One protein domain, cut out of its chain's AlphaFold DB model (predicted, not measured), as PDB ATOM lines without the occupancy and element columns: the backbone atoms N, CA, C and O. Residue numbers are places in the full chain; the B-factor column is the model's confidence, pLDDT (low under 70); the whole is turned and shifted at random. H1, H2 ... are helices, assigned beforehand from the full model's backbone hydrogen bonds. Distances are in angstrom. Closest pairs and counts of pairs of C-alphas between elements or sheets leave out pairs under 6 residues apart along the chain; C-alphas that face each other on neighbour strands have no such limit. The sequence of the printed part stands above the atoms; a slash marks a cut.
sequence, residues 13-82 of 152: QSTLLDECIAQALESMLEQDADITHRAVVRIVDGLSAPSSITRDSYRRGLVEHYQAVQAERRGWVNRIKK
ATOM      1  N   GLN A  13     131.710 135.446  67.652       88.88
ATOM      2  CA  GLN A  13     133.060 136.010  67.728       88.88
ATOM      3  C   GLN A  13     133.271 136.887  68.970       88.88
ATOM      4  O   GLN A  13     134.293 136.772  69.639       88.88
ATOM      5  N   SER A  14     132.308 137.746  69.318       89.12
ATOM      6  CA  SER A  14     132.416 138.577  70.523       89.12
ATOM      7  C   SER A  14     132.331 137.733  71.781       89.12
ATOM      8  O   SER A  14     133.039 138.034  72.729       89.12
ATOM      9  N   THR A  15     131.508 136.682  71.764       91.00
ATOM     10  CA  THR A  15     131.397 135.705  72.852       91.00
ATOM     11  C   THR A  15     132.738 135.036  73.142       91.00
ATOM     12  O   THR A  15     133.164 135.037  74.293       91.00
ATOM     13  N   LEU A  16     133.421 134.534  72.108       91.06
ATOM     14  CA  LEU A  16     134.756 133.946  72.250       91.06
ATOM     15  C   LEU A  16     135.760 134.972  72.785       91.06
ATOM     16  O   LEU A  16     136.514 134.676  73.707       91.06
ATOM     17  N   LEU A  17     135.725 136.205  72.271       92.06
ATOM     18  CA  LEU A  17     136.605 137.270  72.757       92.06
ATOM     19  C   LEU A  17     136.366 137.579  74.242       92.06
ATOM     20  O   LEU A  17     137.318 137.806  74.980       92.06
ATOM     21  N   ASP A  18     135.114 137.586  74.702       93.38
ATOM     22  CA  ASP A  18     134.812 137.818  76.117       93.38
ATOM     23  C   ASP A  18     135.322 136.700  77.015       93.38
ATOM     24  O   ASP A  18     135.731 136.962  78.143       93.38
ATOM     25  N   GLU A  19     135.273 135.461  76.530       92.94
ATOM     26  CA  GLU A  19     135.806 134.300  77.237       92.94
ATOM     27  C   GLU A  19     137.328 134.404  77.350       92.94
ATOM     28  O   GLU A  19     137.857 134.244  78.450       92.94
ATOM     29  N   CYS A  20     138.018 134.809  76.279       94.19
ATOM     30  CA  CYS A  20     139.448 135.119  76.327       94.19
ATOM     31  C   CYS A  20     139.760 136.264  77.304       94.19
ATOM     32  O   CYS A  20     140.712 136.172  78.076       94.19
ATOM     33  N   ILE A  21     138.946 137.327  77.329       94.31
ATOM     34  CA  ILE A  21     139.104 138.429  78.294       94.31
ATOM     35  C   ILE A  21     138.907 137.929  79.727       94.31
ATOM     36  O   ILE A  21     139.690 138.280  80.605       94.31
ATOM     37  N   ALA A  22     137.881 137.114  79.980       94.44
ATOM     38  CA  ALA A  22     137.619 136.569  81.305       94.44
ATOM     39  C   ALA A  22     138.767 135.671  81.784       94.44
ATOM     40  O   ALA A  22     139.196 135.805  82.927       94.44
ATOM     41  N   GLN A  23     139.296 134.809  80.910       95.06
ATOM     42  CA  GLN A  23     140.453 133.962  81.208       95.06
ATOM     43  C   GLN A  23     141.711 134.789  81.485       95.06
ATOM     44  O   GLN A  23     142.413 134.525  82.458       95.06
ATOM     45  N   ALA A  24     141.974 135.820  80.677       95.38
ATOM     46  CA  ALA A  24     143.103 136.715  80.901       95.38
ATOM     47  C   ALA A  24     142.989 137.438  82.251       95.38
ATOM     48  O   ALA A  24     143.961 137.495  82.996       95.38
ATOM     49  N   LEU A  25     141.804 137.948  82.597       95.94
ATOM     50  CA  LEU A  25     141.563 138.621  83.877       95.94
ATOM     51  C   LEU A  25     141.730 137.687  85.078       95.94
ATOM     52  O   LEU A  25     142.319 138.099  86.076       95.94
ATOM     53  N   GLU A  26     141.250 136.449  84.976       95.38
ATOM     54  CA  GLU A  26     141.448 135.433  86.012       95.38
ATOM     55  C   GLU A  26     142.940 135.142  86.202       95.38
ATOM     56  O   GLU A  26     143.459 135.250  87.310       95.38
ATOM     57  N   SER A  27     143.667 134.897  85.108       95.88
ATOM     58  CA  SER A  27     145.107 134.629  85.165       95.88
ATOM     59  C   SER A  27     145.902 135.814  85.727       95.88
ATOM     60  O   SER A  27     146.823 135.635  86.526       95.88
ATOM     61  N   MET A  28     145.525 137.048  85.375       95.50
ATOM     62  CA  MET A  28     146.124 138.253  85.954       95.50
ATOM     63  C   MET A  28     145.860 138.360  87.459       95.50
ATOM     64  O   MET A  28     146.758 138.752  88.204       95.50
ATOM     65  N   LEU A  29     144.656 138.004  87.915       94.75
ATOM     66  CA  LEU A  29     144.317 137.990  89.334       94.75
ATOM     67  C   LEU A  29     145.132 136.932  90.089       94.75
ATOM     68  O   LEU A  29     145.634 137.218  91.177       94.75
ATOM     69  N   GLU A  30     145.290 135.737  89.520       93.62
ATOM     70  CA  GLU A  30     146.098 134.652  90.090       93.62
ATOM     71  C   GLU A  30     147.560 135.074  90.271       93.62
ATOM     72  O   GLU A  30     148.115 134.909  91.360       93.62
ATOM     73  N   GLN A  31     148.141 135.692  89.240       93.94
ATOM     74  CA  GLN A  31     149.524 136.180  89.217       93.94
ATOM     75  C   GLN A  31     149.733 137.497  89.989       93.94
ATOM     76  O   GLN A  31     150.857 137.982  90.075       93.94
ATOM     77  N   ASP A  32     148.662 138.094  90.522       92.12
ATOM     78  CA  ASP A  32     148.642 139.441  91.111       92.12
ATOM     79  C   ASP A  32     149.216 140.541  90.188       92.12
ATOM     80  O   ASP A  32     149.744 141.559  90.641       92.12
ATOM     81  N   ALA A  33     149.081 140.366  88.873       93.88
ATOM     82  CA  ALA A  33     149.451 141.372  87.886       93.88
ATOM     83  C   ALA A  33     148.437 142.528  87.885       93.88
ATOM     84  O   ALA A  33     147.237 142.311  88.055       93.88
ATOM     85  N   ASP A  34     148.888 143.766  87.672       94.81
ATOM     86  CA  ASP A  34     148.004 144.939  87.703       94.81
ATOM     87  C   ASP A  34     146.917 144.874  86.622       94.81
ATOM     88  O   ASP A  34     147.182 144.979  85.417       94.81
ATOM     89  N   ILE A  35     145.663 144.757  87.065       94.81
ATOM     90  CA  ILE A  35     144.515 144.659  86.170       94.81
ATOM     91  C   ILE A  35     144.181 146.046  85.629       94.81
ATOM     92  O   ILE A  35     143.585 146.894  86.295       94.81
ATOM     93  N   THR A  36     144.550 146.284  84.372       95.00
ATOM     94  CA  THR A  36     144.209 147.505  83.638       95.00
ATOM     95  C   THR A  36     143.708 147.171  82.243       95.00
ATOM     96  O   THR A  36     144.133 146.195  81.628       95.00
ATOM     97  N   HIS A  37     142.861 148.037  81.684       94.31
ATOM     98  CA  HIS A  37     142.354 147.886  80.318       94.31
ATOM     99  C   HIS A  37     143.479 147.722  79.279       94.31
ATOM    100  O   HIS A  37     143.349 146.946  78.341       94.31
ATOM    101  N   ARG A  38     144.604 148.433  79.449       93.81
ATOM    102  CA  ARG A  38     145.772 148.317  78.560       93.81
ATOM    103  C   ARG A  38     146.513 146.995  78.738       93.81
ATOM    104  O   ARG A  38     146.982 146.451  77.747       93.81
ATOM    105  N   ALA A  39     146.631 146.499  79.968       94.25
ATOM    106  CA  ALA A  39     147.271 145.215  80.234       94.25
ATOM    107  C   ALA A  39     146.474 144.061  79.608       94.25
ATOM    108  O   ALA A  39     147.061 143.233  78.923       94.25
ATOM    109  N   VAL A  40     145.142 144.084  79.721       94.00
ATOM    110  CA  VAL A  40     144.261 143.087  79.086       94.00
ATOM    111  C   VAL A  40     144.439 143.064  77.563       94.00
ATOM    112  O   VAL A  40     144.570 141.998  76.977       94.00
ATOM    113  N   VAL A  41     144.516 144.237  76.922       94.88
ATOM    114  CA  VAL A  41     144.736 144.358  75.465       94.88
ATOM    115  C   VAL A  41     146.074 143.760  75.017       94.88
ATOM    116  O   VAL A  41     146.175 143.294  73.893       94.88
ATOM    117  N   ARG A  42     147.103 143.760  75.872       92.69
ATOM    118  CA  ARG A  42     148.405 143.153  75.541       92.69
ATOM    119  C   ARG A  42     148.400 141.626  75.623       92.69
ATOM    120  O   ARG A  42     149.303 141.013  75.074       92.69
ATOM    121  N   ILE A  43     147.448 141.046  76.354       92.06
ATOM    122  CA  ILE A  43     147.372 139.602  76.611       92.06
ATOM    123  C   ILE A  43     146.393 138.928  75.648       92.06
ATOM    124  O   ILE A  43     146.634 137.813  75.204       92.06
ATOM    125  N   VAL A  44     145.272 139.587  75.349       92.25
ATOM    126  CA  VAL A  44     144.199 139.003  74.541       92.25
ATOM    127  C   VAL A  44     144.372 139.377  73.074       92.25
ATOM    128  O   VAL A  44     144.141 140.525  72.681       92.25
ATOM    129  N   ASP A  45     144.683 138.378  72.254       86.69
ATOM    130  CA  ASP A  45     144.697 138.517  70.801       86.69
ATOM    131  C   ASP A  45     143.300 138.881  70.267       86.69
ATOM    132  O   ASP A  45     142.274 138.346  70.689       86.69
ATOM    133  N   GLY A  46     143.246 139.832  69.331       83.38
ATOM    134  CA  GLY A  46     141.993 140.341  68.759       83.38
ATOM    135  C   GLY A  46     141.446 141.614  69.419       83.38
ATOM    136  O   GLY A  46     140.482 142.194  68.912       83.38
ATOM    137  N   LEU A  47     142.075 142.115  70.489       87.88
ATOM    138  CA  LEU A  47     141.849 143.475  70.983       87.88
ATOM    139  C   LEU A  47     142.903 144.434  70.422       87.88
ATOM    140  O   LEU A  47     144.079 144.345  70.746       87.88
ATOM    141  N   SER A  48     142.481 145.407  69.615       84.81
ATOM    142  CA  SER A  48     143.391 146.427  69.072       84.81
ATOM    143  C   SER A  48     143.599 147.621  70.006       84.81
ATOM    144  O   SER A  48     144.636 148.279  69.961       84.81
ATOM    145  N   ALA A  49     142.609 147.935  70.845       91.88
ATOM    146  CA  ALA A  49     142.628 149.130  71.674       91.88
ATOM    147  C   ALA A  49     141.834 148.952  72.979       91.88
ATOM    148  O   ALA A  49     140.816 148.255  72.995       91.88
ATOM    149  N   PRO A  50     142.208 149.672  74.058       92.31
ATOM    150  CA  PRO A  50     141.445 149.691  75.311       92.31
ATOM    151  C   PRO A  50     139.987 150.125  75.131       92.31
ATOM    152  O   PRO A  50     139.115 149.695  75.883       92.31
ATOM    153  N   SER A  51     139.701 150.939  74.107       92.44
ATOM    154  CA  SER A  51     138.346 151.384  73.774       92.44
ATOM    155  C   SER A  51     137.387 150.237  73.454       92.44
ATOM    156  O   SER A  51     136.190 150.371  73.692       92.44
ATOM    157  N   SER A  52     137.895 149.108  72.951       89.44
ATOM    158  CA  SER A  52     137.098 147.909  72.658       89.44
ATOM    159  C   SER A  52     136.587 147.207  73.922       89.44
ATOM    160  O   SER A  52     135.650 146.411  73.852       89.44
ATOM    161  N   ILE A  53     137.188 147.519  75.075       91.81
ATOM    162  CA  ILE A  53     136.733 147.097  76.400       91.81
ATOM    163  C   ILE A  53     135.876 148.206  77.020       91.81
ATOM    164  O   ILE A  53     134.759 147.942  77.444       91.81
ATOM    165  N   THR A  54     136.359 149.454  77.047       93.75
ATOM    166  CA  THR A  54     135.702 150.535  77.806       93.75
ATOM    167  C   THR A  54     134.365 150.993  77.218       93.75
ATOM    168  O   THR A  54     133.547 151.549  77.951       93.75
ATOM    169  N   ARG A  55     134.132 150.793  75.912       91.94
ATOM    170  CA  ARG A  55     132.854 151.120  75.251       91.94
ATOM    171  C   ARG A  55     131.782 150.047  75.451       91.94
ATOM    172  O   ARG A  55     130.601 150.371  75.397       91.94
ATOM    173  N   ASP A  56     132.176 148.793  75.673       91.75
ATOM    174  CA  ASP A  56     131.253 147.685  75.927       91.75
ATOM    175  C   ASP A  56     130.971 147.603  77.433       91.75
ATOM    176  O   ASP A  56     131.875 147.408  78.248       91.75
ATOM    177  N   SER A  57     129.707 147.777  77.819       91.50
ATOM    178  CA  SER A  57     129.310 147.837  79.230       91.50
ATOM    179  C   SER A  57     129.617 146.548  79.990       91.50
ATOM    180  O   SER A  57     130.018 146.618  81.151       91.50
ATOM    181  N   TYR A  58     129.486 145.391  79.339       93.19
ATOM    182  CA  TYR A  58     129.786 144.102  79.944       93.19
ATOM    183  C   TYR A  58     131.288 143.926  80.160       93.19
ATOM    184  O   TYR A  58     131.708 143.574  81.259       93.19
ATOM    185  N   ARG A  59     132.108 144.190  79.136       93.75
ATOM    186  CA  ARG A  59     133.568 144.009  79.225       93.75
ATOM    187  C   ARG A  59     134.194 144.976  80.217       93.75
ATOM    188  O   ARG A  59     135.035 144.568  81.013       93.75
ATOM    189  N   ARG A  60     133.750 146.234  80.215       94.75
ATOM    190  CA  ARG A  60     134.142 147.217  81.229       94.75
ATOM    191  C   ARG A  60     133.757 146.746  82.630       94.75
ATOM    192  O   ARG A  60     134.618 146.709  83.500       94.75
ATOM    193  N   GLY A  61     132.510 146.312  82.825       94.06
ATOM    194  CA  GLY A  61     132.058 145.792  84.118       94.06
ATOM    195  C   GLY A  61     132.846 144.560  84.574       94.06
ATOM    196  O   GLY A  61     133.035 144.353  85.770       94.06
ATOM    197  N   LEU A  62     133.336 143.749  83.632       94.62
ATOM    198  CA  LEU A  62     134.169 142.590  83.930       94.62
ATOM    199  C   LEU A  62     135.521 143.047  84.485       94.62
ATOM    200  O   LEU A  62     135.908 142.612  85.565       94.62
ATOM    201  N   VAL A  63     136.198 143.980  83.807       95.12
ATOM    202  CA  VAL A  63     137.460 144.557  84.299       95.12
ATOM    203  C   VAL A  63     137.268 145.216  85.664       95.12
ATOM    204  O   VAL A  63     138.041 144.937  86.574       95.12
ATOM    205  N   GLU A  64     136.227 146.030  85.839       95.69
ATOM    206  CA  GLU A  64     135.928 146.701  87.113       95.69
ATOM    207  C   GLU A  64     135.680 145.699  88.250       95.69
ATOM    208  O   GLU A  64     136.171 145.886  89.363       95.69
ATOM    209  N   HIS A  65     134.967 144.602  87.973       94.94
ATOM    210  CA  HIS A  65     134.771 143.524  88.939       94.94
ATOM    211  C   HIS A  65     136.108 142.923  89.385       94.94
ATOM    212  O   HIS A  65     136.374 142.860  90.585       94.94
ATOM    213  N   TYR A  66     136.966 142.528  88.443       95.38
ATOM    214  CA  TYR A  66     138.260 141.924  88.768       95.38
ATOM    215  C   TYR A  66     139.221 142.917  89.442       95.38
ATOM    216  O   TYR A  66     139.943 142.537  90.361       95.38
ATOM    217  N   GLN A  67     139.181 144.201  89.074       96.19
ATOM    218  CA  GLN A  67     139.911 145.264  89.774       96.19
ATOM    219  C   GLN A  67     139.465 145.401  91.232       96.19
ATOM    220  O   GLN A  67     140.305 145.506  92.126       96.19
ATOM    221  N   ALA A  68     138.155 145.369  91.495       95.56
ATOM    222  CA  ALA A  68     137.628 145.411  92.855       95.56
ATOM    223  C   ALA A  68     138.055 144.180  93.672       95.56
ATOM    224  O   ALA A  68     138.477 144.333  94.818       95.56
ATOM    225  N   VAL A  69     138.011 142.982  93.078       94.50
ATOM    226  CA  VAL A  69     138.483 141.745  93.727       94.50
ATOM    227  C   VAL A  69     139.983 141.827  94.041       94.50
ATOM    228  O   VAL A  69     140.401 141.497  95.151       94.50
ATOM    229  N   GLN A  70     140.800 142.327  93.109       95.44
ATOM    230  CA  GLN A  70     142.234 142.524  93.330       95.44
ATOM    231  C   GLN A  70     142.508 143.532  94.454       95.44
ATOM    232  O   GLN A  70     143.339 143.276  95.328       95.44
ATOM    233  N   ALA A  71     141.803 144.667  94.462       94.81
ATOM    234  CA  ALA A  71     141.945 145.685  95.497       94.81
ATOM    235  C   ALA A  71     141.578 145.139  96.884       94.81
ATOM    236  O   ALA A  71     142.293 145.391  97.856       94.81
ATOM    237  N   GLU A  72     140.512 144.342  96.972       93.50
ATOM    238  CA  GLU A  72     140.127 143.671  98.207       93.50
ATOM    239  C   GLU A  72     141.224 142.700  98.673       93.50
ATOM    240  O   GLU A  72     141.689 142.804  99.813       93.50
ATOM    241  N   ARG A  73     141.706 141.817  97.785       92.25
ATOM    242  CA  ARG A  73     142.779 140.852  98.081       92.25
ATOM    243  C   ARG A  73     144.039 141.552  98.590       92.25
ATOM    244  O   ARG A  73     144.554 141.198  99.652       92.25
ATOM    245  N   ARG A  74     144.502 142.592  97.891       94.00
ATOM    246  CA  ARG A  74     145.666 143.396  98.302       94.00
ATOM    247  C   ARG A  74     145.413 144.123  99.624       94.00
ATOM    248  O   ARG A  74     146.307 144.194 100.465       94.00
ATOM    249  N   GLY A  75     144.193 144.606  99.857       91.06
ATOM    250  CA  GLY A  75     143.784 145.207 101.125       91.06
ATOM    251  C   GLY A  75     143.866 144.235 102.308       91.06
ATOM    252  O   GLY A  75     144.338 144.610 103.383       91.06
ATOM    253  N   TRP A  76     143.452 142.976 102.131       88.56
ATOM    254  CA  TRP A  76     143.620 141.924 103.142       88.56
ATOM    255  C   TRP A  76     145.095 141.617 103.412       88.56
ATOM    256  O   TRP A  76     145.516 141.636 104.569       88.56
ATOM    257  N   VAL A  77     145.894 141.416 102.361       87.75
ATOM    258  CA  VAL A  77     147.336 141.142 102.486       87.75
ATOM    259  C   VAL A  77     148.056 142.279 103.216       87.75
ATOM    260  O   VAL A  77     148.818 142.031 104.150       87.75
ATOM    261  N   ASN A  78     147.771 143.532 102.861       87.88
ATOM    262  CA  ASN A  78     148.378 144.695 103.506       87.88
ATOM    263  C   ASN A  78     147.994 144.815 104.985       87.88
ATOM    264  O   ASN A  78     148.845 145.153 105.810       87.88
ATOM    265  N   ARG A  79     146.743 144.501 105.348       83.88
ATOM    266  CA  ARG A  79     146.311 144.468 106.756       83.88
ATOM    267  C   ARG A  79     147.059 143.404 107.554       83.88
ATOM    268  O   ARG A  79     147.541 143.709 108.640       83.88
ATOM    269  N   ILE A  80     147.212 142.198 107.004       79.31
ATOM    270  CA  ILE A  80     147.975 141.116 107.646       79.31
ATOM    271  C   ILE A  80     149.441 141.523 107.813       79.31
ATOM    272  O   ILE A  80     149.997 141.379 108.900       79.31
ATOM    273  N   LYS A  81     150.060 142.087 106.769       82.88
ATOM    274  CA  LYS A  81     151.447 142.564 106.819       82.88
ATOM    275  C   LYS A  81     151.642 143.621 107.907       82.88
ATOM    276  O   LYS A  81     152.595 143.531 108.676       82.88
ATOM    277  N   LYS A  82     150.724 144.587 108.005       81.31
ATOM    278  CA  LYS A  82     150.762 145.629 109.038       81.31
ATOM    279  C   LYS A  82     150.610 145.041 110.445       81.31
ATOM    280  O   LYS A  82     151.422 145.345 111.310       81.31
TER     281      LYS A  82
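What this domain is: This is residues 13 to 82 of the 152 residues of an uncharacterized protein of Pseudomonas sp. WS 5019 (UniProt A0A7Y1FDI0). Two long helices, H1 and H4, lie side by side and run the same way, shifted along each other, and the short H2 lies crosswise on one side, touching H1 and reaching toward H4. The last turns of H4, residues 75 to 82, stick out past the body and add to its length. The printed part has 70 residues with four named helices, H1, H2, H3 and H4 in chain order, no named strand, and is all helix. It is only just compact, close to loose, with a radius of gyration of the C-alphas of 12.8 A, and spans 45 by 20 by 17 A.

Where its parts are: H1, residues 13 to 30, begins at C-alpha 13 (133.060, 136.010, 67.728) and is 25.9 A long. H2 holds residues 37 to 43 and H3 residues 51 to 54. H4, residues 57 to 82, is 36.8 A long and ends at C-alpha 82 (150.762, 145.629, 109.038).

How they stand to each other: H1 touches H4 at a shallow tilt of 5 degrees, the same way; H4 does so with residues 59 to 70 alone, and the closest C-alphas, of Leu 29 and Gln 70, are 6.4 A apart. H1 touches H2 with residues 21 to 25 alone, about perpendicular at 84 degrees, with the closest C-alphas, of Ala 24 and Ile 43, 6.7 A apart. H2 and H4 are close but not clearly touching, with the C-alphas of His 37 and Val 63 closest at 7.1 A. H2 and H3 are also close but not clearly touching, with the C-alphas of His 37 and Ile 53 closest at 6.9 A. H3 and H4 only just touch, with 3 pairs of C-alphas within 8 A, and touch only at the corner by their link, with the C-alphas of Thr 54 and Arg 60 closest at 5.0 A. H1 and H3 are apart. In H1, H2 and H4 every O i to N i+4 pair is within hydrogen-bond range; H3 is too short for such a pair.

The domain as a whole: The C-alphas of Gln 13 and Lys 82, the two farthest apart, are 46.0 A from each other. The printed part has no cut; the link H3 to H4 is tight, and H1 to H2 and H2 to H3 are short. The mean pLDDT of the printed part is 92.2, and no printed residue is under 70.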